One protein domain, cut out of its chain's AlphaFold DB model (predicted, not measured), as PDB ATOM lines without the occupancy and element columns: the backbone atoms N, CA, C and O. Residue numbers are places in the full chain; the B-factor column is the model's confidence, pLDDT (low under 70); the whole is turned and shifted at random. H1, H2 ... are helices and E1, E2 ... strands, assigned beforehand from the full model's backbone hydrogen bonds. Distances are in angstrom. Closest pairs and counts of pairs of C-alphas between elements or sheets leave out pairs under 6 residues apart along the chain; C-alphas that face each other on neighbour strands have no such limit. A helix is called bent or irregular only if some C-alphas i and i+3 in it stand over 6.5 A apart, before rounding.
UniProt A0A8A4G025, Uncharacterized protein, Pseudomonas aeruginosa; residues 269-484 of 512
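What this domain is: This is residues 269 to 484 of the 512 residues of an uncharacterized protein of Pseudomonas aeruginosa (UniProt A0A8A4G025). Two groups of crossed helices meet in the middle, where H6 and H11 touch at a steep tilt. H1, H3 and H7 pack on H6, with the short H2, H4 and H5 gathered at H3 toward one end, while H9, H10, H12 and H13 surround H11 and a small hairpin, E1 and E2, packs on it through E2 toward the other end. The printed part has 216 residues with thirteen named helices, H1 to H13, followed by two named strands, an antiparallel sheet in the order E1 - E2; the class is mostly helix. It is compact, with a radius of gyration of the C-alphas of 16.6 A, and spans 48 by 36 by 35 A.

Where its parts are: H1, residues 269 to 278, starts at C-alpha 269 (-27.348, -13.159, 29.800) and is 14.2 A long. H2 is 283 to 286, H3 289 to 304, 23.7 A long, H4 314 to 318 and H5 320 to 323. H6, 328 to 341, is 19.3 A long; H7 is 345 to 353, H8 360 to 366 and H9 377 to 386. H10, 395 to 410, measures 22.3 A, and H11, 417 to 436, 26.9 A. H11 is irregular, with C-alphas 431 and 434 7.4 A apart, and has a kink of 43 degrees near residue 430. H12 is 442 to 449 and H13 456 to 468, 18.3 A long. E1 is 472 to 475; E2, 480 to 483, ends at C-alpha 483 (-36.652, -1.038, 6.090).

How they stand to each other: The hubs H6 and H11 touch at a steep tilt of 57 degrees, with residues 333 to 337 of H6 alone; their closest C-alphas, of Ala 333 and Val 432, are 6.0 A apart. H6 touches H1 about perpendicular at 77 degrees, with residues 331 to 335 alone, closest at the C-alphas of Tyr 271 and Ala 335, 5.9 A. H3 touches H5, closest at the C-alphas of Gln 292 and Glu 321, 5.0 A. H8 touches H7 only at the corner, with the C-alphas of Met 352 and Leu 360 closest at 5.4 A. H10 and H11 form a helical hairpin at a shallow tilt of 11 degrees, opposite ways; the closest C-alphas, of Ala 404 and Ala 427, are 6.0 A apart. H9, H12 and H13 each touch H11 about perpendicular, at 86, 78 and 89 degrees; for instance, the C-alphas of Leu 377 and Thr 425 are closest for H9, at 5.2 A. E1 and E2 form a hairpin, with N 473 and O 482 at 2.8 A, within hydrogen-bond range. Every O i to N i+4 pair is within range in H1, H4, H6 to H10, H12 and H13, 10 of 12 in H3 and 12 of 16 in H11; H2 and H5 are too short for such a pair.

The domain as a whole: The farthest C-alphas, of Pro 283 and Arg 468, are 48.3 A apart. The printed part has no cut and no long link. Its mean pLDDT is 90.2; residues 311 to 314, 387 to 389 and 412 to 413 are under 70.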
ATOM      1  N   GLU A 269     -27.369 -11.918  29.031       86.12
ATOM      2  CA  GLU A 269     -27.348 -13.159  29.800       86.12
ATOM      3  C   GLU A 269     -28.018 -12.997  31.171       86.12
ATOM      4  O   GLU A 269     -28.736 -13.893  31.612       86.12
ATOM      5  N   ARG A 270     -27.896 -11.828  31.819       84.75
ATOM      6  CA  ARG A 270     -28.559 -11.561  33.104       84.75
ATOM      7  C   ARG A 270     -30.081 -11.713  33.011       84.75
ATOM      8  O   ARG A 270     -30.702 -12.255  33.923       84.75
ATOM      9  N   TYR A 271     -30.681 -11.289  31.902       88.44
ATOM     10  CA  TYR A 271     -32.120 -11.434  31.680       88.44
ATOM     11  C   TYR A 271     -32.531 -12.879  31.416       88.44
ATOM     12  O   TYR A 271     -33.638 -13.266  31.781       88.44
ATOM     13  N   ALA A 272     -31.643 -13.701  30.856       89.56
ATOM     14  CA  ALA A 272     -31.883 -15.134  30.777       89.56
ATOM     15  C   ALA A 272     -31.883 -15.776  32.169       89.56
ATOM     16  O   ALA A 272     -32.784 -16.550  32.476       89.56
ATOM     17  N   HIS A 273     -30.976 -15.380  33.067       85.44
ATOM     18  CA  HIS A 273     -31.073 -15.816  34.461       85.44
ATOM     19  C   HIS A 273     -32.371 -15.348  35.124       85.44
ATOM     20  O   HIS A 273     -33.004 -16.145  35.814       85.44
ATOM     21  N   PHE A 274     -32.812 -14.106  34.898       84.19
ATOM     22  CA  PHE A 274     -34.111 -13.645  35.400       84.19
ATOM     23  C   PHE A 274     -35.272 -14.467  34.853       84.19
ATOM     24  O   PHE A 274     -36.131 -14.867  35.631       84.19
ATOM     25  N   ALA A 275     -35.279 -14.767  33.553       89.69
ATOM     26  CA  ALA A 275     -36.288 -15.629  32.954       89.69
ATOM     27  C   ALA A 275     -36.286 -17.017  33.602       89.69
ATOM     28  O   ALA A 275     -37.336 -17.474  34.029       89.69
ATOM     29  N   MET A 276     -35.121 -17.645  33.762       86.94
ATOM     30  CA  MET A 276     -34.998 -18.968  34.380       86.94
ATOM     31  C   MET A 276     -35.482 -18.996  35.839       86.94
ATOM     32  O   MET A 276     -36.037 -19.997  36.278       86.94
ATOM     33  N   HIS A 277     -35.277 -17.917  36.603       80.38
ATOM     34  CA  HIS A 277     -35.785 -17.812  37.978       80.38
ATOM     35  C   HIS A 277     -37.279 -17.474  38.036       80.38
ATOM     36  O   HIS A 277     -37.953 -17.862  38.985       80.38
ATOM     37  N   ALA A 278     -37.789 -16.740  37.045       82.69
ATOM     38  CA  ALA A 278     -39.197 -16.383  36.941       82.69
ATOM     39  C   ALA A 278     -40.058 -17.551  36.433       82.69
ATOM     40  O   ALA A 278     -41.205 -17.683  36.851       82.69
ATOM     41  N   LEU A 279     -39.506 -18.391  35.552       88.25
ATOM     42  CA  LEU A 279     -40.170 -19.534  34.933       88.25
ATOM     43  C   LEU A 279     -40.067 -20.779  35.816       88.25
ATOM     44  O   LEU A 279     -39.082 -21.515  35.781       88.25
ATOM     45  N   GLY A 280     -41.122 -21.072  36.571       86.75
ATOM     46  CA  GLY A 280     -41.276 -22.377  37.211       86.75
ATOM     47  C   GLY A 280     -41.805 -23.409  36.215       86.75
ATOM     48  O   GLY A 280     -43.010 -23.629  36.137       86.75
ATOM     49  N   ALA A 281     -40.923 -24.022  35.423       88.94
ATOM     50  CA  ALA A 281     -41.309 -25.045  34.451       88.94
ATOM     51  C   ALA A 281     -41.571 -26.411  35.120       88.94
ATOM     52  O   ALA A 281     -40.726 -26.940  35.847       88.94
ATOM     53  N   ALA A 282     -42.739 -27.000  34.852       91.19
ATOM     54  CA  ALA A 282     -43.132 -28.309  35.371       91.19
ATOM     55  C   ALA A 282     -42.315 -29.465  34.742       91.19
ATOM     56  O   ALA A 282     -41.766 -29.299  33.648       91.19
ATOM     57  N   PRO A 283     -42.280 -30.663  35.367       91.31
ATOM     58  CA  PRO A 283     -41.604 -31.853  34.823       91.31
ATOM     59  C   PRO A 283     -42.012 -32.225  33.393       91.31
ATOM     60  O   PRO A 283     -41.201 -32.697  32.608       91.31
ATOM     61  N   THR A 284     -43.254 -31.941  33.003       90.81
ATOM     62  CA  THR A 284     -43.750 -32.123  31.627       90.81
ATOM     63  C   THR A 284     -42.951 -31.342  30.580       90.81
ATOM     64  O   THR A 284     -42.888 -31.762  29.426       90.81
ATOM     65  N   ILE A 285     -42.329 -30.229  30.975       91.94
ATOM     66  CA  ILE A 285     -41.403 -29.441  30.158       91.94
ATOM     67  C   ILE A 285     -39.966 -29.872  30.458       91.94
ATOM     68  O   ILE A 285     -39.228 -30.235  29.545       91.94
ATOM     69  N   THR A 286     -39.572 -29.854  31.735       91.12
ATOM     70  CA  THR A 286     -38.165 -30.003  32.134       91.12
ATOM     71  C   THR A 286     -37.620 -31.418  31.989       91.12
ATOM     72  O   THR A 286     -36.409 -31.555  31.893       91.12
ATOM     73  N   GLU A 287     -38.460 -32.453  31.911       93.00
ATOM     74  CA  GLU A 287     -38.063 -33.856  31.687       93.00
ATOM     75  C   GLU A 287     -38.390 -34.346  30.261       93.00
ATOM     76  O   GLU A 287     -38.082 -35.482  29.897       93.00
ATOM     77  N   SER A 288     -38.991 -33.499  29.417       94.62
ATOM     78  CA  SER A 288     -39.306 -33.845  28.028       94.62
ATOM     79  C   SER A 288     -38.045 -33.861  27.166       94.62
ATOM     80  O   SER A 288     -37.454 -32.817  26.894       94.62
ATOM     81  N   VAL A 289     -37.668 -35.042  26.666       94.56
ATOM     82  CA  VAL A 289     -36.468 -35.234  25.826       94.56
ATOM     83  C   VAL A 289     -36.484 -34.322  24.594       94.56
ATOM     84  O   VAL A 289     -35.472 -33.699  24.278       94.56
ATOM     85  N   GLY A 290     -37.635 -34.198  23.923       94.88
ATOM     86  CA  GLY A 290     -37.765 -33.361  22.727       94.88
ATOM     87  C   GLY A 290     -37.564 -31.872  23.021       94.88
ATOM     88  O   GLY A 290     -36.869 -31.189  22.272       94.88
ATOM     89  N   ILE A 291     -38.117 -31.379  24.136       95.38
ATOM     90  CA  ILE A 291     -37.950 -29.979  24.552       95.38
ATOM     91  C   ILE A 291     -36.516 -29.733  25.022       95.38
ATOM     92  O   ILE A 291     -35.907 -28.763  24.587       95.38
ATOM     93  N   GLN A 292     -35.947 -30.621  25.842       95.44
ATOM     94  CA  GLN A 292     -34.558 -30.515  26.300       95.44
ATOM     95  C   GLN A 292     -33.575 -30.448  25.134       95.44
ATOM     96  O   GLN A 292     -32.741 -29.543  25.077       95.44
ATOM     97  N   GLN A 293     -33.673 -31.391  24.193       94.81
ATOM     98  CA  GLN A 293     -32.771 -31.445  23.051       94.81
ATOM     99  C   GLN A 293     -32.897 -30.179  22.204       94.81
ATOM    100  O   GLN A 293     -31.879 -29.558  21.890       94.81
ATOM    101  N   LYS A 294     -34.132 -29.758  21.896       95.19
ATOM    102  CA  LYS A 294     -34.364 -28.567  21.082       95.19
ATOM    103  C   LYS A 294     -33.896 -27.294  21.781       95.19
ATOM    104  O   LYS A 294     -33.183 -26.506  21.175       95.19
ATOM    105  N   ALA A 295     -34.241 -27.106  23.054       95.31
ATOM    106  CA  ALA A 295     -33.856 -25.931  23.829       95.31
ATOM    107  C   ALA A 295     -32.331 -25.776  23.896       95.31
ATOM    108  O   ALA A 295     -31.796 -24.709  23.599       95.31
ATOM    109  N   ARG A 296     -31.616 -26.855  24.228       94.50
ATOM    110  CA  ARG A 296     -30.150 -26.837  24.326       94.50
ATOM    111  C   ARG A 296     -29.498 -26.562  22.974       94.50
ATOM    112  O   ARG A 296     -28.596 -25.733  22.907       94.50
ATOM    113  N   GLU A 297     -29.987 -27.191  21.904       93.88
ATOM    114  CA  GLU A 297     -29.517 -26.949  20.534       93.88
ATOM    115  C   GLU A 297     -29.655 -25.467  20.150       93.88
ATOM    116  O   GLU A 297     -28.678 -24.828  19.755       93.88
ATOM    117  N   ILE A 298     -30.850 -24.888  20.292       95.06
ATOM    118  CA  ILE A 298     -31.108 -23.535  19.786       95.06
ATOM    119  C   ILE A 298     -30.395 -22.454  20.600       95.06
ATOM    120  O   ILE A 298     -29.919 -21.470  20.029       95.06
ATOM    121  N   TYR A 299     -30.272 -22.633  21.919       94.69
ATOM    122  CA  TYR A 299     -29.525 -21.707  22.768       94.69
ATOM    123  C   TYR A 299     -28.024 -21.770  22.473       94.69
ATOM    124  O   TYR A 299     -27.382 -20.724  22.403       94.69
ATOM    125  N   GLN A 300     -27.470 -22.953  22.192       92.62
ATOM    126  CA  GLN A 300     -26.082 -23.075  21.737       92.62
ATOM    127  C   GLN A 300     -25.862 -22.396  20.377       92.62
ATOM    128  O   GLN A 300     -24.924 -21.612  20.225       92.62
ATOM    129  N   LEU A 301     -26.749 -22.629  19.403       93.19
ATOM    130  CA  LEU A 301     -26.677 -21.996  18.080       93.19
ATOM    131  C   LEU A 301     -26.782 -20.466  18.150       93.19
ATOM    132  O   LEU A 301     -26.147 -19.769  17.357       93.19
ATOM    133  N   SER A 302     -27.531 -19.934  19.120       94.56
ATOM    134  CA  SER A 302     -27.746 -18.491  19.288       94.56
ATOM    135  C   SER A 302     -26.453 -17.677  19.455       94.56
ATOM    136  O   SER A 302     -26.421 -16.501  19.083       94.56
ATOM    137  N   VAL A 303     -25.376 -18.307  19.944       92.44
ATOM    138  CA  VAL A 303     -24.040 -17.702  20.059       92.44
ATOM    139  C   VAL A 303     -23.460 -17.381  18.682       92.44
ATOM    140  O   VAL A 303     -22.927 -16.293  18.472       92.44
ATOM    141  N   GLY A 304     -23.608 -18.296  17.717       92.19
ATOM    142  CA  GLY A 304     -23.157 -18.092  16.335       92.19
ATOM    143  C   GLY A 304     -23.887 -16.941  15.638       92.19
ATOM    144  O   GLY A 304     -23.299 -16.238  14.818       92.19
ATOM    145  N   PHE A 305     -25.137 -16.690  16.035       93.69
ATOM    146  CA  PHE A 305     -25.956 -15.569  15.565       93.69
ATOM    147  C   PHE A 305     -25.841 -14.306  16.437       93.69
ATOM    148  O   PHE A 305     -26.534 -13.326  16.177       93.69
ATOM    149  N   LYS A 306     -24.945 -14.301  17.438       92.81
ATOM    150  CA  LYS A 306     -24.643 -13.179  18.349       92.81
ATOM    151  C   LYS A 306     -25.797 -12.710  19.250       92.81
ATOM    152  O   LYS A 306     -25.707 -11.629  19.829       92.81
ATOM    153  N   PHE A 307     -26.863 -13.497  19.413       93.25
ATOM    154  CA  PHE A 307     -27.924 -13.167  20.379       93.25
ATOM    155  C   PHE A 307     -27.435 -13.294  21.826       93.25
ATOM    156  O   PHE A 307     -27.856 -12.525  22.688       93.25
ATOM    157  N   PHE A 308     -26.499 -14.212  22.065       91.12
ATOM    158  CA  PHE A 308     -25.763 -14.356  23.316       91.12
ATOM    159  C   PHE A 308     -24.260 -14.417  23.039       91.12
ATOM    160  O   PHE A 308     -23.824 -14.777  21.942       91.12
ATOM    161  N   ARG A 309     -23.445 -14.041  24.023       83.69
ATOM    162  CA  ARG A 309     -21.982 -14.066  23.914       83.69
ATOM    163  C   ARG A 309     -21.458 -15.488  24.082       83.69
ATOM    164  O   ARG A 309     -22.058 -16.313  24.756       83.69
ATOM    165  N   GLN A 310     -20.275 -15.762  23.535       71.44
ATOM    166  CA  GLN A 310     -19.615 -17.067  23.690       71.44
ATOM    167  C   GLN A 310     -19.260 -17.390  25.149       71.44
ATOM    168  O   GLN A 310     -19.160 -18.554  25.516       71.44
ATOM    169  N   SER A 311     -19.102 -16.359  25.984       62.38
ATOM    170  CA  SER A 311     -18.928 -16.482  27.432       62.38
ATOM    171  C   SER A 311     -20.245 -16.662  28.196       62.38
ATOM    172  O   SER A 311     -20.229 -16.562  29.421       62.38
ATOM    173  N   ALA A 312     -21.384 -16.826  27.513       59.16
ATOM    174  CA  ALA A 312     -22.629 -17.180  28.176       59.16
ATOM    175  C   ALA A 312     -22.414 -18.493  28.935       59.16
ATOM    176  O   ALA A 312     -21.837 -19.439  28.396       59.16
ATOM    177  N   GLU A 313     -22.796 -18.496  30.211       63.50
ATOM    178  CA  GLU A 313     -22.478 -19.564  31.155       63.50
ATOM    179  C   GLU A 313     -22.872 -20.921  30.557       63.50
ATOM    180  O   GLU A 313     -24.040 -21.144  30.230       63.50
ATOM    181  N   SER A 314     -21.905 -21.839  30.406       65.00
ATOM    182  CA  SER A 314     -22.163 -23.214  29.945       65.00
ATOM    183  C   SER A 314     -23.311 -23.854  30.721       65.00
ATOM    184  O   SER A 314     -24.097 -24.619  30.166       65.00
ATOM    185  N   ASP A 315     -23.430 -23.474  31.990       74.62
ATOM    186  CA  ASP A 315     -24.418 -23.960  32.938       74.62
ATOM    187  C   ASP A 315     -25.828 -23.439  32.629       74.62
ATOM    188  O   ASP A 315     -26.796 -24.191  32.760       74.62
ATOM    189  N   LEU A 316     -25.958 -22.193  32.151       80.94
ATOM    190  CA  LEU A 316     -27.239 -21.628  31.716       80.94
ATOM    191  C   LEU A 316     -27.783 -22.414  30.518       80.94
ATOM    192  O   LEU A 316     -28.942 -22.828  30.516       80.94
ATOM    193  N   PHE A 317     -26.946 -22.666  29.509       87.81
ATOM    194  CA  PHE A 317     -27.374 -23.388  28.305       87.81
ATOM    195  C   PHE A 317     -27.493 -24.896  28.518       87.81
ATOM    196  O   PHE A 317     -28.294 -25.539  27.842       87.81
ATOM    197  N   ALA A 318     -26.777 -25.468  29.490       87.06
ATOM    198  CA  ALA A 318     -26.961 -26.859  29.901       87.06
ATOM    199  C   ALA A 318     -28.368 -27.132  30.459       87.06
ATOM    200  O   ALA A 318     -28.811 -28.279  30.448       87.06
ATOM    201  N   ARG A 319     -29.072 -26.088  30.920       89.62
ATOM    202  CA  ARG A 319     -30.444 -26.148  31.442       89.62
ATOM    203  C   ARG A 319     -31.416 -25.276  30.644       89.62
ATOM    204  O   ARG A 319     -32.396 -24.779  31.198       89.62
ATOM    205  N   ALA A 320     -31.158 -25.087  29.348       93.19
ATOM    206  CA  ALA A 320     -31.963 -24.234  28.472       93.19
ATOM    207  C   ALA A 320     -33.458 -24.615  28.429       93.19
ATOM    208  O   ALA A 320     -34.294 -23.760  28.152       93.19
ATOM    209  N   GLU A 321     -33.829 -25.859  28.755       93.88
ATOM    210  CA  GLU A 321     -35.230 -26.270  28.917       93.88
ATOM    211  C   GLU A 321     -35.995 -25.450  29.968       93.88
ATOM    212  O   GLU A 321     -37.207 -25.303  29.857       93.88
ATOM    213  N   ALA A 322     -35.304 -24.870  30.954       92.12
ATOM    214  CA  ALA A 322     -35.909 -23.993  31.956       92.12
ATOM    215  C   ALA A 322     -36.251 -22.593  31.411       92.12
ATOM    216  O   ALA A 322     -36.938 -21.824  32.077       92.12
ATOM    217  N   LEU A 323     -35.772 -22.251  30.210       93.88
ATOM    218  CA  LEU A 323     -36.090 -21.002  29.515       93.88
ATOM    219  C   LEU A 323     -37.232 -21.166  28.505       93.88
ATOM    220  O   LEU A 323     -37.743 -20.171  27.992       93.88
ATOM    221  N   TYR A 324     -37.655 -22.401  28.225       95.38
ATOM    222  CA  TYR A 324     -38.817 -22.666  27.383       95.38
ATOM    223  C   TYR A 324     -40.080 -22.029  28.005       95.38
ATOM    224  O   TYR A 324     -40.296 -22.165  29.212       95.38
ATOM    225  N   PRO A 325     -40.923 -21.325  27.221       95.75
ATOM    226  CA  PRO A 325     -41.002 -21.326  25.756       95.75
ATOM    227  C   PRO A 325     -40.295 -20.149  25.063       95.75
ATOM    228  O   PRO A 325     -40.630 -19.826  23.929       95.75
ATOM    229  N   LEU A 326     -39.352 -19.453  25.701       97.19
ATOM    230  CA  LEU A 326     -38.725 -18.270  25.105       97.19
ATOM    231  C   LEU A 326     -37.685 -18.652  24.052       97.19
ATOM    232  O   LEU A 326     -36.710 -19.340  24.344       97.19
ATOM    233  N   HIS A 327     -37.859 -18.165  22.823       97.50
ATOM    234  CA  HIS A 327     -36.832 -18.297  21.799       97.50
ATOM    235  C   HIS A 327     -35.605 -17.444  22.179       97.50
ATOM    236  O   HIS A 327     -35.784 -16.286  22.576       97.50
ATOM    237  N   PRO A 328     -34.353 -17.919  22.007       96.44
ATOM    238  CA  PRO A 328     -33.162 -17.164  22.411       96.44
ATOM    239  C   PRO A 328     -33.062 -15.791  21.731       96.44
ATOM    240  O   PRO A 328     -32.699 -14.814  22.383       96.44
ATOM    241  N   ALA A 329     -33.452 -15.684  20.454       97.62
ATOM    242  CA  ALA A 329     -33.514 -14.393  19.764       97.62
ATOM    243  C   ALA A 329     -34.506 -13.420  20.422       97.62
ATOM    244  O   ALA A 329     -34.181 -12.249  20.610       97.62
ATOM    245  N   ALA A 330     -35.689 -13.905  20.812       97.75
ATOM    246  CA  ALA A 330     -36.717 -13.092  21.453       97.75
ATOM    247  C   ALA A 330     -36.319 -12.676  22.865       97.75
ATOM    248  O   ALA A 330     -36.456 -11.509  23.213       97.75
ATOM    249  N   LEU A 331     -35.745 -13.590  23.647       96.75
ATOM    250  CA  LEU A 331     -35.230 -13.289  24.977       96.75
ATOM    251  C   LEU A 331     -34.117 -12.233  24.927       96.75
ATOM    252  O   LEU A 331     -34.154 -11.258  25.680       96.75
ATOM    253  N   ALA A 332     -33.158 -12.389  24.011       96.00
ATOM    254  CA  ALA A 332     -32.077 -11.428  23.837       96.00
ATOM    255  C   ALA A 332     -32.584 -10.063  23.356       96.00
ATOM    256  O   ALA A 332     -32.179  -9.021  23.879       96.00
ATOM    257  N   ALA A 333     -33.511 -10.059  22.394       96.94
ATOM    258  CA  ALA A 333     -34.111  -8.830  21.903       96.94
ATOM    259  C   ALA A 333     -34.911  -8.116  23.001       96.94
ATOM    260  O   ALA A 333     -34.728  -6.920  23.223       96.94
ATOM    261  N   LEU A 334     -35.732  -8.852  23.751       95.75
ATOM    262  CA  LEU A 334     -36.512  -8.329  24.865       95.75
ATOM    263  C   LEU A 334     -35.619  -7.728  25.958       95.75
ATOM    264  O   LEU A 334     -35.959  -6.673  26.495       95.75
ATOM    265  N   ALA A 335     -34.485  -8.352  26.278       92.94
ATOM    266  CA  ALA A 335     -33.515  -7.820  27.232       92.94
ATOM    267  C   ALA A 335     -32.987  -6.442  26.796       92.94
ATOM    268  O   ALA A 335     -33.050  -5.467  27.553       92.94
ATOM    269  N   VAL A 336     -32.533  -6.335  25.542       92.75
ATOM    270  CA  VAL A 336     -32.045  -5.072  24.969       92.75
ATOM    271  C   VAL A 336     -33.153  -4.026  24.927       92.75
ATOM    272  O   VAL A 336     -32.936  -2.883  25.335       92.75
ATOM    273  N   ILE A 337     -34.347  -4.406  24.473       93.69
ATOM    274  CA  ILE A 337     -35.480  -3.491  24.326       93.69
ATOM    275  C   ILE A 337     -35.938  -2.976  25.686       93.69
ATOM    276  O   ILE A 337     -36.104  -1.770  25.862       93.69
ATOM    277  N   SER A 338     -36.042  -3.861  26.678       90.19
ATOM    278  CA  SER A 338     -36.376  -3.499  28.055       90.19
ATOM    279  C   SER A 338     -35.392  -2.472  28.609       90.19
ATOM    280  O   SER A 338     -35.810  -1.475  29.199       90.19
ATOM    281  N   LYS A 339     -34.088  -2.666  28.379       85.62
ATOM    282  CA  LYS A 339     -33.029  -1.761  28.843       85.62
ATOM    283  C   LYS A 339     -33.011  -0.418  28.105       85.62
ATOM    284  O   LYS A 339     -32.794   0.615  28.739       85.62
ATOM    285  N   ARG A 340     -33.190  -0.419  26.780       85.62
ATOM    286  CA  ARG A 340     -32.984   0.764  25.925       85.62
ATOM    287  C   ARG A 340     -34.245   1.602  25.725       85.62
ATOM    288  O   ARG A 340     -34.157   2.827  25.742       85.62
ATOM    289  N   PHE A 341     -35.388   0.946  25.555       88.19
ATOM    290  CA  PHE A 341     -36.673   1.570  25.222       88.19
ATOM    291  C   PHE A 341     -37.728   1.397  26.329       88.19
ATOM    292  O   PHE A 341     -38.807   1.981  26.249       88.19
ATOM    293  N   GLY A 342     -37.423   0.619  27.373       85.62
ATOM    294  CA  GLY A 342     -38.279   0.395  28.538       85.62
ATOM    295  C   GLY A 342     -37.710   0.966  29.845       85.62
ATOM    296  O   GLY A 342     -36.963   1.944  29.871       85.62
ATOM    297  N   GLN A 343     -38.097   0.349  30.962       79.25
ATOM    298  CA  GLN A 343     -37.608   0.629  32.319       79.25
ATOM    299  C   GLN A 343     -36.721  -0.521  32.838       79.25
ATOM    300  O   GLN A 343     -36.808  -0.902  34.008       79.25
ATOM    301  N   SER A 344     -35.889  -1.097  31.962       82.19
ATOM    302  CA  SER A 344     -35.000  -2.230  32.251       82.19
ATOM    303  C   SER A 344     -35.770  -3.419  32.844       82.19
ATOM    304  O   SER A 344     -36.787  -3.832  32.287       82.19
ATOM    305  N   GLU A 345     -35.322  -3.960  33.976       81.75
ATOM    306  CA  GLU A 345     -35.920  -5.088  34.695       81.75
ATOM    307  C   GLU A 345     -37.428  -4.947  34.907       81.75
ATOM    308  O   GLU A 345     -38.149  -5.934  34.814       81.75
ATOM    309  N   ARG A 346     -37.946  -3.730  35.126       80.62
ATOM    310  CA  ARG A 346     -39.392  -3.531  35.307       80.62
ATOM    311  C   ARG A 346     -40.180  -3.883  34.046       80.62
ATOM    312  O   ARG A 346     -41.213  -4.534  34.157       80.62
ATOM    313  N   SER A 347     -39.707  -3.458  32.876       87.94
ATOM    314  CA  SER A 347     -40.357  -3.788  31.601       87.94
ATOM    315  C   SER A 347     -40.224  -5.272  31.283       87.94
ATOM    316  O   SER A 347     -41.197  -5.895  30.878       87.94
ATOM    317  N   PHE A 348     -39.057  -5.857  31.554       90.38
ATOM    318  CA  PHE A 348     -38.849  -7.287  31.369       90.38
ATOM    319  C   PHE A 348     -39.775  -8.127  32.259       90.38
ATOM    320  O   PHE A 348     -40.432  -9.049  31.790       90.38
ATOM    321  N   HIS A 349     -39.891  -7.784  33.544       86.75
ATOM    322  CA  HIS A 349     -40.796  -8.477  34.457       86.75
ATOM    323  C   HIS A 349     -42.265  -8.285  34.074       86.75
ATOM    324  O   HIS A 349     -43.036  -9.233  34.195       86.75
ATOM    325  N   ALA A 350     -42.650  -7.096  33.595       88.31
ATOM    326  CA  ALA A 350     -43.999  -6.851  33.088       88.31
ATOM    327  C   ALA A 350     -44.336  -7.795  31.925       88.31
ATOM    328  O   ALA A 350     -45.386  -8.423  31.962       88.31
ATOM    329  N   PHE A 351     -43.416  -8.005  30.980       92.56
ATOM    330  CA  PHE A 351     -43.591  -9.000  29.921       92.56
ATOM    331  C   PHE A 351     -43.753 -10.434  30.457       92.56
ATOM    332  O   PHE A 351     -44.629 -11.175  30.013       92.56
ATOM    333  N   MET A 352     -42.909 -10.838  31.413       90.69
ATOM    334  CA  MET A 352     -42.880 -12.224  31.900       90.69
ATOM    335  C   MET A 352     -44.171 -12.631  32.626       90.69
ATOM    336  O   MET A 352     -44.620 -13.766  32.476       90.69
ATOM    337  N   ARG A 353     -44.768 -11.723  33.416       85.62
ATOM    338  CA  ARG A 353     -45.919 -12.034  34.293       85.62
ATOM    339  C   ARG A 353     -47.203 -11.276  33.972       85.62
ATOM    340  O   ARG A 353     -48.262 -11.618  34.496       85.62
ATOM    341  N   GLY A 354     -47.096 -10.203  33.198       84.62
ATOM    342  CA  GLY A 354     -48.196  -9.296  32.922       84.62
ATOM    343  C   GLY A 354     -49.353 -10.001  32.229       84.62
ATOM    344  O   GLY A 354     -49.193 -11.021  31.563       84.62
ATOM    345  N   HIS A 355     -50.538  -9.421  32.384       87.50
ATOM    346  CA  HIS A 355     -51.752  -9.847  31.687       87.50
ATOM    347  C   HIS A 355     -51.950  -9.083  30.367       87.50
ATOM    348  O   HIS A 355     -53.065  -8.991  29.862       87.50
ATOM    349  N   GLU A 356     -50.878  -8.483  29.849       88.25
ATOM    350  CA  GLU A 356     -50.887  -7.730  28.599       88.25
ATOM    351  C   GLU A 356     -51.041  -8.694  27.411       88.25
ATOM    352  O   GLU A 356     -50.481  -9.793  27.410       88.25
ATOM    353  N   ILE A 357     -51.800  -8.277  26.396       90.38
ATOM    354  CA  ILE A 357     -51.962  -9.040  25.150       90.38
ATOM    355  C   ILE A 357     -50.591  -9.184  24.481       90.38
ATOM    356  O   ILE A 357     -49.791  -8.250  24.488       90.38
ATOM    357  N   GLY A 358     -50.291 -10.367  23.945       91.12
ATOM    358  CA  GLY A 358     -49.003 -10.653  23.313       91.12
ATOM    359  C   GLY A 358     -47.845 -10.888  24.289       91.12
ATOM    360  O   GLY A 358     -46.796 -11.358  23.854       91.12
ATOM    361  N   ALA A 359     -48.006 -10.631  25.592       93.50
ATOM    362  CA  ALA A 359     -46.998 -10.965  26.597       93.50
ATOM    363  C   ALA A 359     -46.887 -12.487  26.808       93.50
ATOM    364  O   ALA A 359     -47.697 -13.273  26.302       93.50
ATOM    365  N   LEU A 360     -45.901 -12.927  27.597       94.62
ATOM    366  CA  LEU A 360     -45.622 -14.356  27.769       94.62
ATOM    367  C   LEU A 360     -46.819 -15.139  28.318       94.62
ATOM    368  O   LEU A 360     -47.089 -16.255  27.872       94.62
ATOM    369  N   ARG A 361     -47.559 -14.554  29.266       93.44
ATOM    370  CA  ARG A 361     -48.733 -15.196  29.867       93.44
ATOM    371  C   ARG A 361     -49.850 -15.428  28.849       93.44
ATOM    372  O   ARG A 361     -50.447 -16.503  28.844       93.44
ATOM    373  N   ASP A 362     -50.114 -14.438  27.999       93.94
ATOM    374  CA  ASP A 362     -51.102 -14.530  26.922       93.94
ATOM    375  C   ASP A 362     -50.694 -15.603  25.901       93.94
ATOM    376  O   ASP A 362     -51.461 -16.527  25.625       93.94
ATOM    377  N   TYR A 363     -49.437 -15.573  25.440       95.06
ATOM    378  CA  TYR A 363     -48.889 -16.602  24.553       95.06
ATOM    379  C   TYR A 363     -49.002 -18.013  25.146       95.06
ATOM    380  O   TYR A 363     -49.454 -18.939  24.467       95.06
ATOM    381  N   ALA A 364     -48.632 -18.185  26.416       95.25
ATOM    382  CA  ALA A 364     -48.709 -19.469  27.100       95.25
ATOM    383  C   ALA A 364     -50.160 -19.962  27.264       95.25
ATOM    384  O   ALA A 364     -50.402 -21.169  27.312       95.25
ATOM    385  N   GLY A 365     -51.130 -19.044  27.340       94.81
ATOM    386  CA  GLY A 365     -52.556 -19.360  27.428       94.81
ATOM    387  C   GLY A 365     -53.146 -19.949  26.146       94.81
ATOM    388  O   GLY A 365     -54.120 -20.694  26.221       94.81
ATOM    389  N   ARG A 366     -52.544 -19.653  24.989       93.81
ATOM    390  CA  ARG A 366     -53.033 -20.066  23.659       93.81
ATOM    391  C   ARG A 366     -52.143 -21.073  22.927       93.81
ATOM    392  O   ARG A 366     -52.509 -21.518  21.843       93.81
ATOM    393  N   SER A 367     -50.995 -21.433  23.497       94.62
ATOM    394  CA  SER A 367     -49.998 -22.290  22.842       94.62
ATOM    395  C   SER A 367     -49.897 -23.657  23.527       94.62
ATOM    396  O   SER A 367     -49.791 -23.704  24.759       94.62
ATOM    397  N   PRO A 368     -49.944 -24.773  22.776       93.56
ATOM    398  CA  PRO A 368     -49.818 -26.106  23.346       93.56
ATOM    399  C   PRO A 368     -48.369 -26.416  23.745       93.56
ATOM    400  O   PRO A 368     -47.423 -25.853  23.192       93.56
ATOM    401  N   VAL A 369     -48.184 -27.353  24.676       92.69
ATOM    402  CA  VAL A 369     -46.860 -27.899  25.002       92.69
ATOM    403  C   VAL A 369     -46.352 -28.706  23.805       92.69
ATOM    404  O   VAL A 369     -46.837 -29.804  23.534       92.69
ATOM    405  N   HIS A 370     -45.372 -28.166  23.081       91.88
ATOM    406  CA  HIS A 370     -44.792 -28.803  21.899       91.88
ATOM    407  C   HIS A 370     -43.329 -28.367  21.702       91.88
ATOM    408  O   HIS A 370     -43.038 -27.181  21.874       91.88
ATOM    409  N   PRO A 371     -42.404 -29.251  21.268       89.88
ATOM    410  CA  PRO A 371     -41.002 -28.881  21.019       89.88
ATOM    411  C   PRO A 371     -40.794 -27.725  20.024       89.88
ATOM    412  O   PRO A 371     -39.743 -27.093  20.036       89.88
ATOM    413  N   GLY A 372     -41.785 -27.448  19.172       90.31
ATOM    414  CA  GLY A 372     -41.797 -26.324  18.227       90.31
ATOM    415  C   GLY A 372     -42.560 -25.072  18.688       90.31
ATOM    416  O   GLY A 372     -42.572 -24.090  17.958       90.31
ATOM    417  N   ALA A 373     -43.207 -25.077  19.858       93.38
ATOM    418  CA  ALA A 373     -43.961 -23.919  20.353       93.38
ATOM    419  C   ALA A 373     -43.035 -22.942  21.098       93.38
ATOM    420  O   ALA A 373     -42.809 -23.090  22.298       93.38
ATOM    421  N   TRP A 374     -42.491 -21.966  20.367       95.88
ATOM    422  CA  TRP A 374     -41.584 -20.942  20.889       95.88
ATOM    423  C   TRP A 374     -42.169 -19.536  20.750       95.88
ATOM    424  O   TRP A 374     -42.745 -19.193  19.722       95.88
ATOM    425  N   TYR A 375     -41.983 -18.713  21.779       97.06
ATOM    426  CA  TYR A 375     -42.226 -17.276  21.733       97.06
ATOM    427  C   TYR A 375     -41.084 -16.615  20.954       97.06
ATOM    428  O   TYR A 375     -39.970 -16.496  21.479       97.06
ATOM    429  N   GLY A 376     -41.338 -16.246  19.699       97.19
ATOM    430  CA  GLY A 376     -40.360 -15.730  18.747       97.19
ATOM    431  C   GLY A 376     -40.326 -14.204  18.653       97.19
ATOM    432  O   GLY A 376     -40.916 -13.472  19.451       97.19
ATOM    433  N   LEU A 377     -39.586 -13.696  17.661       97.56
ATOM    434  CA  LEU A 377     -39.530 -12.254  17.385       97.56
ATOM    435  C   LEU A 377     -40.841 -11.719  16.797       97.56
ATOM    436  O   LEU A 377     -41.107 -10.524  16.897       97.56
ATOM    437  N   GLN A 378     -41.660 -12.590  16.209       95.31
ATOM    438  CA  GLN A 378     -42.943 -12.238  15.614       95.31
ATOM    439  C   GLN A 378     -43.956 -11.922  16.717       95.31
ATOM    440  O   GLN A 378     -44.585 -10.866  16.686       95.31
ATOM    441  N   GLU A 379     -44.038 -12.779  17.738       95.69
ATOM    442  CA  GLU A 379     -44.843 -12.517  18.932       95.69
ATOM    443  C   GLU A 379     -44.328 -11.295  19.693       95.69
ATOM    444  O   GLU A 379     -45.129 -10.475  20.141       95.69
ATOM    445  N   LEU A 380     -43.000 -11.139  19.801       96.50
ATOM    446  CA  LEU A 380     -42.409  -9.975  20.460       96.50
ATOM    447  C   LEU A 380     -42.789  -8.672  19.752       96.50
ATOM    448  O   LEU A 380     -43.107  -7.693  20.418       96.50
ATOM    449  N   PHE A 381     -42.793  -8.645  18.417       95.94
ATOM    450  CA  PHE A 381     -43.276  -7.487  17.669       95.94
ATOM    451  C   PHE A 381     -44.725  -7.147  18.047       95.94
ATOM    452  O   PHE A 381     -45.012  -5.997  18.376       95.94
ATOM    453  N   ASP A 382     -45.613  -8.144  18.059       93.94
ATOM    454  CA  ASP A 382     -47.032  -7.953  18.381       93.94
ATOM    455  C   ASP A 382     -47.238  -7.456  19.820       93.94
ATOM    456  O   ASP A 382     -48.076  -6.590  20.077       93.94
ATOM    457  N   TYR A 383     -46.432  -7.934  20.769       94.19
ATOM    458  CA  TYR A 383     -46.426  -7.418  22.138       94.19
ATOM    459  C   TYR A 383     -46.039  -5.934  22.207       94.19
ATOM    460  O   TYR A 383     -46.685  -5.136  22.890       94.19
ATOM    461  N   LEU A 384     -44.988  -5.548  21.482       93.50
ATOM    462  CA  LEU A 384     -44.462  -4.182  21.495       93.50
ATOM    463  C   LEU A 384     -45.382  -3.177  20.789       93.50
ATOM    464  O   LEU A 384     -45.299  -1.982  21.071       93.50
ATOM    465  N   THR A 385     -46.253  -3.631  19.887       89.81
ATOM    466  CA  THR A 385     -47.240  -2.772  19.214       89.81
ATOM    467  C   THR A 385     -48.557  -2.652  19.980       89.81
ATOM    468  O   THR A 385     -49.221  -1.623  19.862       89.81
ATOM    469  N   THR A 386     -48.928  -3.655  20.783       78.06
ATOM    470  CA  THR A 386     -50.221  -3.705  21.493       78.06
ATOM    471  C   THR A 386     -50.157  -3.298  22.969       78.06
ATOM    472  O   THR A 386     -51.153  -2.798  23.492       78.06
ATOM    473  N   GLY A 387     -49.022  -3.505  23.648       61.06
ATOM    474  CA  GLY A 387     -48.908  -3.394  25.109       61.06
ATOM    475  C   GLY A 387     -48.163  -2.152  25.609       61.06
ATOM    476  O   GLY A 387     -48.768  -1.181  26.066       61.06
ATOM    477  N   ILE A 388     -46.827  -2.195  25.576       60.59
ATOM    478  CA  ILE A 388     -45.952  -1.182  26.184       60.59
ATOM    479  C   ILE A 388     -45.457  -0.211  25.112       60.59
ATOM    480  O   ILE A 388     -44.628  -0.570  24.282       60.59
ATOM    481  N   GLY A 389     -45.893   1.049  25.177       69.69
ATOM    482  CA  GLY A 389     -45.327   2.105  24.336       69.69
ATOM    483  C   GLY A 389     -43.808   2.204  24.520       69.69
ATOM    484  O   GLY A 389     -43.327   2.551  25.607       69.69
ATOM    485  N   LEU A 390     -43.059   1.885  23.460       86.31
ATOM    486  CA  LEU A 390     -41.607   2.038  23.408       86.31
ATOM    487  C   LEU A 390     -41.229   3.509  23.626       86.31
ATOM    488  O   LEU A 390     -41.817   4.413  23.036       86.31
ATOM    489  N   ARG A 391     -40.229   3.760  24.474       86.81
ATOM    490  CA  ARG A 391     -39.729   5.112  24.744       86.81
ATOM    491  C   ARG A 391     -38.468   5.362  23.941       86.81
ATOM    492  O   ARG A 391     -37.374   4.960  24.342       86.81
ATOM    493  N   PHE A 392     -38.615   6.053  22.823       84.62
ATOM    494  CA  PHE A 392     -37.487   6.439  21.994       84.62
ATOM    495  C   PHE A 392     -36.820   7.706  22.530       84.62
ATOM    496  O   PHE A 392     -37.471   8.676  22.909       84.62
ATOM    497  N   ARG A 393     -35.486   7.677  22.591       79.50
ATOM    498  CA  ARG A 393     -34.652   8.870  22.823       79.50
ATOM    499  C   ARG A 393     -34.038   9.401  21.529       79.50
ATOM    500  O   ARG A 393     -33.555  10.525  21.502       79.50
ATOM    501  N   ASP A 394     -34.014   8.553  20.509       81.31
ATOM    502  CA  ASP A 394     -33.463   8.808  19.189       81.31
ATOM    503  C   ASP A 394     -34.623   8.842  18.189       81.31
ATOM    504  O   ASP A 394     -35.327   7.842  18.019       81.31
ATOM    505  N   LEU A 395     -34.814  10.004  17.564       83.62
ATOM    506  CA  LEU A 395     -35.889  10.258  16.607       83.62
ATOM    507  C   LEU A 395     -35.758   9.385  15.355       83.62
ATOM    508  O   LEU A 395     -36.764   9.045  14.733       83.62
ATOM    509  N   GLU A 396     -34.536   9.004  14.970       85.94
ATOM    510  CA  GLU A 396     -34.344   8.131  13.816       85.94
ATOM    511  C   GLU A 396     -34.875   6.725  14.107       85.94
ATOM    512  O   GLU A 396     -35.638   6.185  13.303       85.94
ATOM    513  N   ALA A 397     -34.525   6.160  15.265       88.19
ATOM    514  CA  ALA A 397     -35.029   4.861  15.699       88.19
ATOM    515  C   ALA A 397     -36.564   4.847  15.813       88.19
ATOM    516  O   ALA A 397     -37.196   3.899  15.346       88.19
ATOM    517  N   GLU A 398     -37.161   5.911  16.363       91.44
ATOM    518  CA  GLU A 398     -38.620   6.070  16.444       91.44
ATOM    519  C   GLU A 398     -39.262   6.068  15.055       91.44
ATOM    520  O   GLU A 398     -40.163   5.278  14.780       91.44
ATOM    521  N   ARG A 399     -38.744   6.891  14.136       90.00
ATOM    522  CA  ARG A 399     -39.245   6.975  12.759       90.00
ATOM    523  C   ARG A 399     -39.173   5.630  12.042       90.00
ATOM    524  O   ARG A 399     -40.100   5.278  11.316       90.00
ATOM    525  N   ARG A 400     -38.068   4.895  12.201       92.06
ATOM    526  CA  ARG A 400     -37.899   3.580  11.564       92.06
ATOM    527  C   ARG A 400     -38.884   2.553  12.117       92.06
ATOM    528  O   ARG A 400     -39.495   1.836  11.330       92.06
ATOM    529  N   TRP A 401     -39.083   2.533  13.435       94.12
ATOM    530  CA  TRP A 401     -40.080   1.679  14.081       94.12
ATOM    531  C   TRP A 401     -41.503   1.986  13.601       94.12
ATOM    532  O   TRP A 401     -42.236   1.080  13.207       94.12
ATOM    533  N   GLU A 402     -41.873   3.265  13.561       92.00
ATOM    534  CA  GLU A 402     -43.190   3.704  13.099       92.00
ATOM    535  C   GLU A 402     -43.435   3.378  11.625       92.00
ATOM    536  O   GLU A 402     -44.511   2.904  11.254       92.00
ATOM    537  N   TYR A 403     -42.417   3.558  10.780       92.62
ATOM    538  CA  TYR A 403     -42.483   3.129   9.389       92.62
ATOM    539  C   TYR A 403     -42.732   1.620   9.291       92.62
ATOM    540  O   TYR A 403     -43.689   1.213   8.633       92.62
ATOM    541  N   ALA A 404     -41.933   0.802   9.985       93.88
ATOM    542  CA  ALA A 404     -42.081  -0.652   9.988       93.88
ATOM    543  C   ALA A 404     -43.485  -1.087  10.430       93.88
ATOM    544  O   ALA A 404     -44.136  -1.869   9.735       93.88
ATOM    545  N   ARG A 405     -43.988  -0.514  11.532       93.06
ATOM    546  CA  ARG A 405     -45.349  -0.747  12.027       93.06
ATOM    547  C   ARG A 405     -46.396  -0.404  10.974       93.06
ATOM    548  O   ARG A 405     -47.233  -1.242  10.659       93.06
ATOM    549  N   SER A 406     -46.304   0.782  10.377       90.94
ATOM    550  CA  SER A 406     -47.273   1.237   9.376       90.94
ATOM    551  C   SER A 406     -47.287   0.372   8.115       90.94
ATOM    552  O   SER A 406     -48.349   0.156   7.535       90.94
ATOM    553  N   VAL A 407     -46.126  -0.134   7.685       91.38
ATOM    554  CA  VAL A 407     -46.031  -1.064   6.557       91.38
ATOM    555  C   VAL A 407     -46.743  -2.359   6.916       91.38
ATOM    556  O   VAL A 407     -47.599  -2.799   6.156       91.38
ATOM    557  N   ILE A 408     -46.432  -2.946   8.074       92.56
ATOM    558  CA  ILE A 408     -46.977  -4.239   8.500       92.56
ATOM    559  C   ILE A 408     -48.498  -4.158   8.708       92.56
ATOM    560  O   ILE A 408     -49.210  -5.017   8.203       92.56
ATOM    561  N   GLU A 409     -49.006  -3.104   9.353       87.06
ATOM    562  CA  GLU A 409     -50.447  -2.889   9.584       87.06
ATOM    563  C   GLU A 409     -51.246  -2.665   8.290       87.06
ATOM    564  O   GLU A 409     -52.422  -2.998   8.217       87.06
ATOM    565  N   ARG A 410     -50.629  -2.089   7.252       83.94
ATOM    566  CA  ARG A 410     -51.293  -1.842   5.957       83.94
ATOM    567  C   ARG A 410     -51.225  -3.034   5.002       83.94
ATOM    568  O   ARG A 410     -51.810  -2.972   3.924       83.94
ATOM    569  N   SER A 411     -50.485  -4.082   5.356       71.25
ATOM    570  CA  SER A 411     -50.122  -5.177   4.447       71.25
ATOM    571  C   SER A 411     -51.176  -6.279   4.305       71.25
ATOM    572  O   SER A 411     -50.905  -7.280   3.638       71.25
ATOM    573  N   ASP A 412     -52.367  -6.107   4.886       58.75
ATOM    574  CA  ASP A 412     -53.370  -7.165   5.090       58.75
ATOM    575  C   ASP A 412     -53.906  -7.853   3.816       58.75
ATOM    576  O   ASP A 412     -54.562  -8.888   3.928       58.75
ATOM    577  N   THR A 413     -53.630  -7.349   2.606       62.69
ATOM    578  CA  THR A 413     -54.149  -7.952   1.359       62.69
ATOM    579  C   THR A 413     -53.108  -8.453   0.350       62.69
ATOM    580  O   THR A 413     -53.458  -9.320  -0.446       62.69
ATOM    581  N   ASP A 414     -51.846  -7.999   0.387       83.19
ATOM    582  CA  ASP A 414     -50.881  -8.241  -0.713       83.19
ATOM    583  C   ASP A 414     -49.580  -8.965  -0.315       83.19
ATOM    584  O   ASP A 414     -48.752  -9.268  -1.190       83.19
ATOM    585  N   LEU A 415     -49.362  -9.235   0.978       91.00
ATOM    586  CA  LEU A 415     -48.176  -9.942   1.474       91.00
ATOM    587  C   LEU A 415     -48.500 -11.369   1.920       91.00
ATOM    588  O   LEU A 415     -49.547 -11.655   2.495       91.00
ATOM    589  N   THR A 416     -47.559 -12.281   1.682       93.06
ATOM    590  CA  THR A 416     -47.638 -13.651   2.208       93.06
ATOM    591  C   THR A 416     -47.397 -13.681   3.721       93.06
ATOM    592  O   THR A 416     -46.735 -12.800   4.271       93.06
ATOM    593  N   ILE A 417     -47.857 -14.742   4.395       92.44
ATOM    594  CA  ILE A 417     -47.619 -14.950   5.838       92.44
ATOM    595  C   ILE A 417     -46.119 -14.884   6.162       92.44
ATOM    596  O   ILE A 417     -45.727 -14.164   7.076       92.44
ATOM    597  N   LEU A 418     -45.276 -15.555   5.367       94.81
ATOM    598  CA  LEU A 418     -43.821 -15.527   5.542       94.81
ATOM    599  C   LEU A 418     -43.257 -14.103   5.425       94.81
ATOM    600  O   LEU A 418     -42.404 -13.714   6.214       94.81
ATOM    601  N   GLN A 419     -43.734 -13.307   4.466       95.81
ATOM    602  CA  GLN A 419     -43.291 -11.918   4.314       95.81
ATOM    603  C   GLN A 419     -43.675 -11.064   5.525       95.81
ATOM    604  O   GLN A 419     -42.845 -10.298   6.003       95.81
ATOM    605  N   ILE A 420     -44.891 -11.219   6.052       95.56
ATOM    606  CA  ILE A 420     -45.327 -10.509   7.261       95.56
ATOM    607  C   ILE A 420     -44.460 -10.919   8.459       95.56
ATOM    608  O   ILE A 420     -43.946 -10.056   9.170       95.56
ATOM    609  N   GLU A 421     -44.232 -12.220   8.661       95.69
ATOM    610  CA  GLU A 421     -43.372 -12.738   9.733       95.69
ATOM    611  C   GLU A 421     -41.924 -12.220   9.609       95.69
ATOM    612  O   GLU A 421     -41.325 -11.818  10.612       95.69
ATOM    613  N   LEU A 422     -41.373 -12.154   8.391       97.31
ATOM    614  CA  LEU A 422     -40.052 -11.576   8.121       97.31
ATOM    615  C   LEU A 422     -40.002 -10.087   8.467       97.31
ATOM    616  O   LEU A 422     -39.074  -9.661   9.150       97.31
ATOM    617  N   LEU A 423     -40.998  -9.299   8.055       97.44
ATOM    618  CA  LEU A 423     -41.054  -7.867   8.362       97.44
ATOM    619  C   LEU A 423     -41.126  -7.614   9.874       97.44
ATOM    620  O   LEU A 423     -40.372  -6.782  10.378       97.44
ATOM    621  N   LYS A 424     -41.958  -8.366  10.609       97.38
ATOM    622  CA  LYS A 424     -42.012  -8.305  12.081       97.38
ATOM    623  C   LYS A 424     -40.652  -8.623  12.706       97.38
ATOM    624  O   LYS A 424     -40.163  -7.891  13.565       97.38
ATOM    625  N   THR A 425     -40.010  -9.687  12.225       97.88
ATOM    626  CA  THR A 425     -38.689 -10.132  12.697       97.88
ATOM    627  C   THR A 425     -37.621  -9.058  12.454       97.88
ATOM    628  O   THR A 425     -36.878  -8.714  13.373       97.88
ATOM    629  N   ILE A 426     -37.570  -8.477  11.250       98.00
ATOM    630  CA  ILE A 426     -36.635  -7.400  10.886       98.00
ATOM    631  C   ILE A 426     -36.883  -6.154  11.741       98.00
ATOM    632  O   ILE A 426     -35.925  -5.560  12.227       98.00
ATOM    633  N   ALA A 427     -38.145  -5.788  11.988       97.06
ATOM    634  CA  ALA A 427     -38.488  -4.614  12.791       97.06
ATOM    635  C   ALA A 427     -37.925  -4.714  14.215       97.06
ATOM    636  O   ALA A 427     -37.358  -3.751  14.732       97.06
ATOM    637  N   VAL A 428     -38.015  -5.897  14.829       97.56
ATOM    638  CA  VAL A 428     -37.431  -6.143  16.152       97.56
ATOM    639  C   VAL A 428     -35.902  -6.214  16.090       97.56
ATOM    640  O   VAL A 428     -35.240  -5.644  16.959       97.56
ATOM    641  N   ILE A 429     -35.320  -6.855  15.065       97.50
ATOM    642  CA  ILE A 429     -33.858  -6.899  14.882       97.50
ATOM    643  C   ILE A 429     -33.279  -5.487  14.753       97.50
ATOM    644  O   ILE A 429     -32.275  -5.201  15.400       97.50
ATOM    645  N   GLU A 430     -33.906  -4.575  14.005       95.38
ATOM    646  CA  GLU A 430     -33.410  -3.199  13.853       95.38
ATOM    647  C   GLU A 430     -33.308  -2.440  15.187       95.38
ATOM    648  O   GLU A 430     -32.350  -1.690  15.394       95.38
ATOM    649  N   LEU A 431     -34.235  -2.668  16.128       94.69
ATOM    650  CA  LEU A 431     -34.178  -2.049  17.460       94.69
ATOM    651  C   LEU A 431     -32.935  -2.477  18.255       94.69
ATOM    652  O   LEU A 431     -32.386  -1.689  19.041       94.69
ATOM    653  N   VAL A 432     -32.495  -3.723  18.067       95.31
ATOM    654  CA  VAL A 432     -31.468  -4.373  18.898       95.31
ATOM    655  C   VAL A 432     -30.122  -4.536  18.199       95.31
ATOM    656  O   VAL A 432     -29.104  -4.703  18.875       95.31
ATOM    657  N   ALA A 433     -30.084  -4.401  16.872       93.50
ATOM    658  CA  ALA A 433     -28.891  -4.526  16.041       93.50
ATOM    659  C   ALA A 433     -27.714  -3.658  16.528       93.50
ATOM    660  O   ALA A 433     -26.608  -4.194  16.621       93.50
ATOM    661  N   PRO A 434     -27.896  -2.386  16.952       90.88
ATOM    662  CA  PRO A 434     -26.784  -1.587  17.473       90.88
ATOM    663  C   PRO A 434     -26.176  -2.126  18.776       90.88
ATOM    664  O   PRO A 434     -25.005  -1.885  19.039       90.88
ATOM    665  N   SER A 435     -26.967  -2.824  19.601       89.25
ATOM    666  CA  SER A 435     -26.528  -3.346  20.907       89.25
ATOM    667  C   SER A 435     -25.961  -4.764  20.823       89.25
ATOM    668  O   SER A 435     -25.039  -5.092  21.562       89.25
ATOM    669  N   LEU A 436     -26.511  -5.604  19.941       91.19
ATOM    670  CA  LEU A 436     -26.078  -6.995  19.759       91.19
ATOM    671  C   LEU A 436     -25.072  -7.169  18.611       91.19
ATOM    672  O   LEU A 436     -24.462  -8.227  18.475       91.19
ATOM    673  N   HIS A 437     -24.891  -6.145  17.771       92.06
ATOM    674  CA  HIS A 437     -24.090  -6.204  16.543       92.06
ATOM    675  C   HIS A 437     -24.545  -7.326  15.587       92.06
ATOM    676  O   HIS A 437     -23.724  -8.038  14.988       92.06
ATOM    677  N   ILE A 438     -25.869  -7.472  15.467       93.38
ATOM    678  CA  ILE A 438     -26.570  -8.442  14.613       93.38
ATOM    679  C   ILE A 438     -27.029  -7.757  13.324       93.38
ATOM    680  O   ILE A 438     -27.360  -6.575  13.330       93.38
ATOM    681  N   VAL A 439     -27.063  -8.526  12.237       94.31
ATOM    682  CA  VAL A 439     -27.634  -8.132  10.944       94.31
ATOM    683  C   VAL A 439     -28.781  -9.068  10.571       94.31
ATOM    684  O   VAL A 439     -28.746 -10.261  10.900       94.31
ATOM    685  N   ALA A 440     -29.780  -8.548   9.862       96.62
ATOM    686  CA  ALA A 440     -30.936  -9.302   9.392       96.62
ATOM    687  C   ALA A 440     -30.621 -10.031   8.073       96.62
ATOM    688  O   ALA A 440     -31.194  -9.746   7.023       96.62
ATOM    689  N   SER A 441     -29.663 -10.958   8.129       96.50
ATOM    690  CA  SER A 441     -29.327 -11.842   7.006       96.50
ATOM    691  C   SER A 441     -30.370 -12.958   6.831       96.50
ATOM    692  O   SER A 441     -31.048 -13.291   7.808       96.50
ATOM    693  N   PRO A 442     -30.494 -13.580   5.640       96.19
ATOM    694  CA  PRO A 442     -31.367 -14.740   5.444       96.19
ATOM    695  C   PRO A 442     -31.125 -15.857   6.469       96.19
ATOM    696  O   PRO A 442     -32.075 -16.450   6.972       96.19
ATOM    697  N   GLU A 443     -29.866 -16.100   6.839       95.44
ATOM    698  CA  GLU A 443     -29.480 -17.102   7.830       95.44
ATOM    699  C   GLU A 443     -29.932 -16.707   9.246       95.44
ATOM    700  O   GLU A 443     -30.520 -17.524   9.956       95.44
ATOM    701  N   THR A 444     -29.722 -15.445   9.647       96.75
ATOM    702  CA  THR A 444     -30.206 -14.922  10.941       96.75
ATOM    703  C   THR A 444     -31.730 -14.997  11.027       96.75
ATOM    704  O   THR A 444     -32.278 -15.364  12.065       96.75
ATOM    705  N   LEU A 445     -32.423 -14.639   9.944       97.25
ATOM    706  CA  LEU A 445     -33.882 -14.632   9.877       97.25
ATOM    707  C   LEU A 445     -34.446 -16.057   9.889       97.25
ATOM    708  O   LEU A 445     -35.423 -16.304  10.592       97.25
ATOM    709  N   GLY A 446     -33.796 -17.005   9.210       96.19
ATOM    710  CA  GLY A 446     -34.135 -18.427   9.297       96.19
ATOM    711  C   GLY A 446     -33.995 -18.970  10.716       96.19
ATOM    712  O   GLY A 446     -34.911 -19.625  11.216       96.19
ATOM    713  N   PHE A 447     -32.907 -18.617  11.406       96.00
ATOM    714  CA  PHE A 447     -32.741 -18.950  12.820       96.00
ATOM    715  C   PHE A 447     -33.806 -18.298  13.708       96.00
ATOM    716  O   PHE A 447     -34.292 -18.943  14.622       96.00
ATOM    717  N   ALA A 448     -34.178 -17.038  13.473       95.94
ATOM    718  CA  ALA A 448     -35.146 -16.332  14.313       95.94
ATOM    719  C   ALA A 448     -36.608 -16.766  14.090       95.94
ATOM    720  O   ALA A 448     -37.426 -16.614  14.996       95.94
ATOM    721  N   LEU A 449     -36.943 -17.261  12.895       92.69
ATOM    722  CA  LEU A 449     -38.276 -17.764  12.553       92.69
ATOM    723  C   LEU A 449     -38.498 -19.205  13.023       92.69
ATOM    724  O   LEU A 449     -39.599 -19.527  13.452       92.69
ATOM    725  N   MET A 450     -37.488 -20.078  12.891       85.31
ATOM    726  CA  MET A 450     -37.584 -21.527  13.159       85.31
ATOM    727  C   MET A 450     -38.839 -22.209  12.585       85.31
ATOM    728  O   MET A 450     -39.366 -23.165  13.152       85.31
ATOM    729  N   ARG A 451     -39.320 -21.734  11.433       81.81
ATOM    730  CA  ARG A 451     -40.466 -22.314  10.734       81.81
ATOM    731  C   ARG A 451     -40.087 -23.670  10.141       81.81
ATOM    732  O   ARG A 451     -39.199 -23.759   9.295       81.81
ATOM    733  N   GLU A 452     -40.798 -24.719  10.540       80.50
ATOM    734  CA  GLU A 452     -40.674 -26.026   9.894       80.50
ATOM    735  C   GLU A 452     -41.064 -25.939   8.411       80.50
ATOM    736  O   GLU A 452     -42.061 -25.313   8.048       80.50
ATOM    737  N   GLY A 453     -40.266 -26.577   7.552       83.31
ATOM    738  CA  GLY A 453     -40.512 -26.627   6.110       83.31
ATOM    739  C   GLY A 453     -40.181 -25.343   5.343       83.31
ATOM    740  O   GLY A 453     -40.519 -25.275   4.163       83.31
ATOM    741  N   ILE A 454     -39.539 -24.357   5.984       88.81
ATOM    742  CA  ILE A 454     -39.026 -23.155   5.315       88.81
ATOM    743  C   ILE A 454     -37.499 -23.188   5.292       88.81
ATOM    744  O   ILE A 454     -36.858 -23.207   6.342       88.81
ATOM    745  N   ASP A 455     -36.916 -23.182   4.096       91.88
ATOM    746  CA  ASP A 455     -35.467 -23.108   3.910       91.88
ATOM    747  C   ASP A 455     -34.965 -21.664   3.698       91.88
ATOM    748  O   ASP A 455     -35.723 -20.699   3.550       91.88
ATOM    749  N   VAL A 456     -33.639 -21.505   3.707       92.56
ATOM    750  CA  VAL A 456     -32.980 -20.199   3.544       92.56
ATOM    751  C   VAL A 456     -33.220 -19.610   2.146       92.56
ATOM    752  O   VAL A 456     -33.243 -18.389   1.993       92.56
ATOM    753  N   GLU A 457     -33.439 -20.444   1.127       94.06
ATOM    754  CA  GLU A 457     -33.668 -20.008  -0.255       94.06
ATOM    755  C   GLU A 457     -35.057 -19.377  -0.406       94.06
ATOM    756  O   GLU A 457     -35.205 -18.317  -1.021       94.06
ATOM    757  N   GLN A 458     -36.068 -19.967   0.230       95.94
ATOM    758  CA  GLN A 458     -37.415 -19.415   0.322       95.94
ATOM    759  C   GLN A 458     -37.422 -18.081   1.074       95.94
ATOM    760  O   GLN A 458     -38.073 -17.131   0.627       95.94
ATOM    761  N   ILE A 459     -36.653 -17.969   2.164       96.31
ATOM    762  CA  ILE A 459     -36.469 -16.705   2.892       96.31
ATOM    763  C   ILE A 459     -35.809 -15.657   1.991       96.31
ATOM    764  O   ILE A 459     -36.325 -14.546   1.866       96.31
ATOM    765  N   ALA A 460     -34.712 -16.002   1.317       95.62
ATOM    766  CA  ALA A 460     -34.017 -15.092   0.410       95.62
ATOM    767  C   ALA A 460     -34.924 -14.622  -0.742       95.62
ATOM    768  O   ALA A 460     -34.930 -13.439  -1.084       95.62
ATOM    769  N   SER A 461     -35.743 -15.518  -1.300       96.38
ATOM    770  CA  SER A 461     -36.726 -15.185  -2.335       96.38
ATOM    771  C   SER A 461     -37.796 -14.212  -1.825       96.38
ATOM    772  O   SER A 461     -38.106 -13.223  -2.495       96.38
ATOM    773  N   ALA A 462     -38.329 -14.443  -0.619       96.50
ATOM    774  CA  ALA A 462     -39.304 -13.552   0.005       96.50
ATOM    775  C   ALA A 462     -38.717 -12.156   0.286       96.50
ATOM    776  O   ALA A 462     -39.378 -11.151   0.016       96.50
ATOM    777  N   LEU A 463     -37.469 -12.085   0.762       96.56
ATOM    778  CA  LEU A 463     -36.745 -10.829   0.995       96.56
ATOM    779  C   LEU A 463     -36.472 -10.069  -0.307       96.56
ATOM    780  O   LEU A 463     -36.683  -8.859  -0.362       96.56
ATOM    781  N   ALA A 464     -36.075 -10.769  -1.371       95.06
ATOM    782  CA  ALA A 464     -35.885 -10.166  -2.688       95.06
ATOM    783  C   ALA A 464     -37.196  -9.598  -3.256       95.06
ATOM    784  O   ALA A 464     -37.184  -8.577  -3.943       95.06
ATOM    785  N   ASP A 465     -38.342 -10.230  -2.976       95.12
ATOM    786  CA  ASP A 465     -39.647  -9.679  -3.349       95.12
ATOM    787  C   ASP A 465     -39.991  -8.404  -2.568       95.12
ATOM    788  O   ASP A 465     -40.424  -7.419  -3.162       95.12
ATOM    789  N   LEU A 466     -39.734  -8.386  -1.258       94.94
ATOM    790  CA  LEU A 466     -39.921  -7.198  -0.418       94.94
ATOM    791  C   LEU A 466     -39.000  -6.037  -0.832       94.94
ATOM    792  O   LEU A 466     -39.411  -4.876  -0.784       94.94
ATOM    793  N   GLU A 467     -37.783  -6.340  -1.287       93.94
ATOM    794  CA  GLU A 467     -36.852  -5.362  -1.859       93.94
ATOM    795  C   GLU A 467     -37.354  -4.807  -3.201       93.94
ATOM    796  O   GLU A 467     -37.388  -3.591  -3.390       93.94
ATOM    797  N   ARG A 468     -37.848  -5.663  -4.111       92.88
ATOM    798  CA  ARG A 468     -38.469  -5.216  -5.376       92.88
ATOM    799  C   ARG A 468     -39.680  -4.313  -5.151       92.88
ATOM    800  O   ARG A 468     -39.908  -3.395  -5.933       92.88
ATOM    801  N   ARG A 469     -40.445  -4.558  -4.083       91.38
ATOM    802  CA  ARG A 469     -41.582  -3.723  -3.664       91.38
ATOM    803  C   ARG A 469     -41.163  -2.437  -2.950       91.38
ATOM    804  O   ARG A 469     -42.032  -1.678  -2.535       91.38
ATOM    805  N   THR A 470     -39.864  -2.172  -2.801       90.62
ATOM    806  CA  THR A 470     -39.310  -0.999  -2.099       90.62
ATOM    807  C   THR A 470     -39.728  -0.898  -0.628       90.62
ATOM    808  O   THR A 470     -39.721   0.183  -0.053       90.62
ATOM    809  N   ILE A 471     -40.089  -2.028  -0.011       92.62
ATOM    810  CA  ILE A 471     -40.393  -2.111   1.424       92.62
ATOM    811  C   ILE A 471     -39.092  -2.260   2.220       92.62
ATOM    812  O   ILE A 471     -38.894  -1.615   3.253       92.62
ATOM    813  N   LEU A 472     -38.197  -3.113   1.720       94.69
ATOM    814  CA  LEU A 472     -36.868  -3.346   2.275       94.69
ATOM    815  C   LEU A 472     -35.781  -2.847   1.318       94.69
ATOM    816  O   LEU A 472     -36.002  -2.677   0.122       94.69
ATOM    817  N   GLN A 473     -34.586  -2.657   1.861       94.06
ATOM    818  CA  GLN A 473     -33.353  -2.393   1.135       94.06
ATOM    819  C   GLN A 473     -32.274  -3.370   1.611       94.06
ATOM    820  O   GLN A 473     -32.111  -3.569   2.816       94.06
ATOM    821  N   SER A 474     -31.508  -3.941   0.677       92.19
ATOM    822  CA  SER A 474     -30.349  -4.776   0.999       92.19
ATOM    823  C   SER A 474     -29.053  -3.963   1.047       92.19
ATOM    824  O   SER A 474     -28.691  -3.248   0.108       92.19
ATOM    825  N   ARG A 475     -28.296  -4.102   2.138       89.62
ATOM    826  CA  ARG A 475     -26.917  -3.611   2.253       89.62
ATOM    827  C   ARG A 475     -25.970  -4.713   1.791       89.62
ATOM    828  O   ARG A 475     -25.556  -5.562   2.580       89.62
ATOM    829  N   GLN A 476     -25.609  -4.695   0.506       81.19
ATOM    830  CA  GLN A 476     -24.879  -5.803  -0.133       81.19
ATOM    831  C   GLN A 476     -23.573  -6.201   0.570       81.19
ATOM    832  O   GLN A 476     -23.271  -7.387   0.661       81.19
ATOM    833  N   ALA A 477     -22.820  -5.239   1.114       80.25
ATOM    834  CA  ALA A 477     -21.556  -5.515   1.802       80.25
ATOM    835  C   ALA A 477     -21.726  -6.371   3.072       80.25
ATOM    836  O   ALA A 477     -20.832  -7.138   3.421       80.25
ATOM    837  N   THR A 478     -22.865  -6.251   3.757       82.12
ATOM    838  CA  THR A 478     -23.142  -6.929   5.034       82.12
ATOM    839  C   THR A 478     -24.246  -7.978   4.932       82.12
ATOM    840  O   THR A 478     -24.540  -8.625   5.933       82.12
ATOM    841  N   LYS A 479     -24.856  -8.147   3.747       87.12
ATOM    842  CA  LYS A 479     -26.066  -8.963   3.519       87.12
ATOM    843  C   LYS A 479     -27.199  -8.633   4.502       87.12
ATOM    844  O   LYS A 479     -27.935  -9.514   4.935       87.12
ATOM    845  N   ASP A 480     -27.294  -7.366   4.889       93.19
ATOM    846  CA  ASP A 480     -28.228  -6.889   5.910       93.19
ATOM    847  C   ASP A 480     -29.475  -6.310   5.238       93.19
ATOM    848  O   ASP A 480     -29.352  -5.419   4.393       93.19
ATOM    849  N   TYR A 481     -30.656  -6.812   5.599       96.06
ATOM    850  CA  TYR A 481     -31.935  -6.296   5.114       96.06
ATOM    851  C   TYR A 481     -32.535  -5.320   6.123       96.06
ATOM    852  O   TYR A 481     -32.728  -5.655   7.287       96.06
ATOM    853  N   VAL A 482     -32.865  -4.118   5.661       94.56
ATOM    854  CA  VAL A 482     -33.417  -3.049   6.499       94.56
ATOM    855  C   VAL A 482     -34.640  -2.416   5.846       94.56
ATOM    856  O   VAL A 482     -34.773  -2.444   4.626       94.56
ATOM    857  N   PHE A 483     -35.526  -1.803   6.627       94.69
ATOM    858  CA  PHE A 483     -36.652  -1.038   6.090       94.69
ATOM    859  C   PHE A 483     -36.169   0.139   5.238       94.69
ATOM    860  O   PHE A 483     -35.279   0.900   5.647       94.69
ATOM    861  N   ALA A 484     -36.798   0.307   4.073       91.38
ATOM    862  CA  ALA A 484     -36.519   1.363   3.104       91.38
ATOM    863  C   ALA A 484     -37.189   2.693   3.508       91.38
ATOM    864  O   ALA A 484     -38.034   3.249   2.808       91.38
TER     865      ALA A 484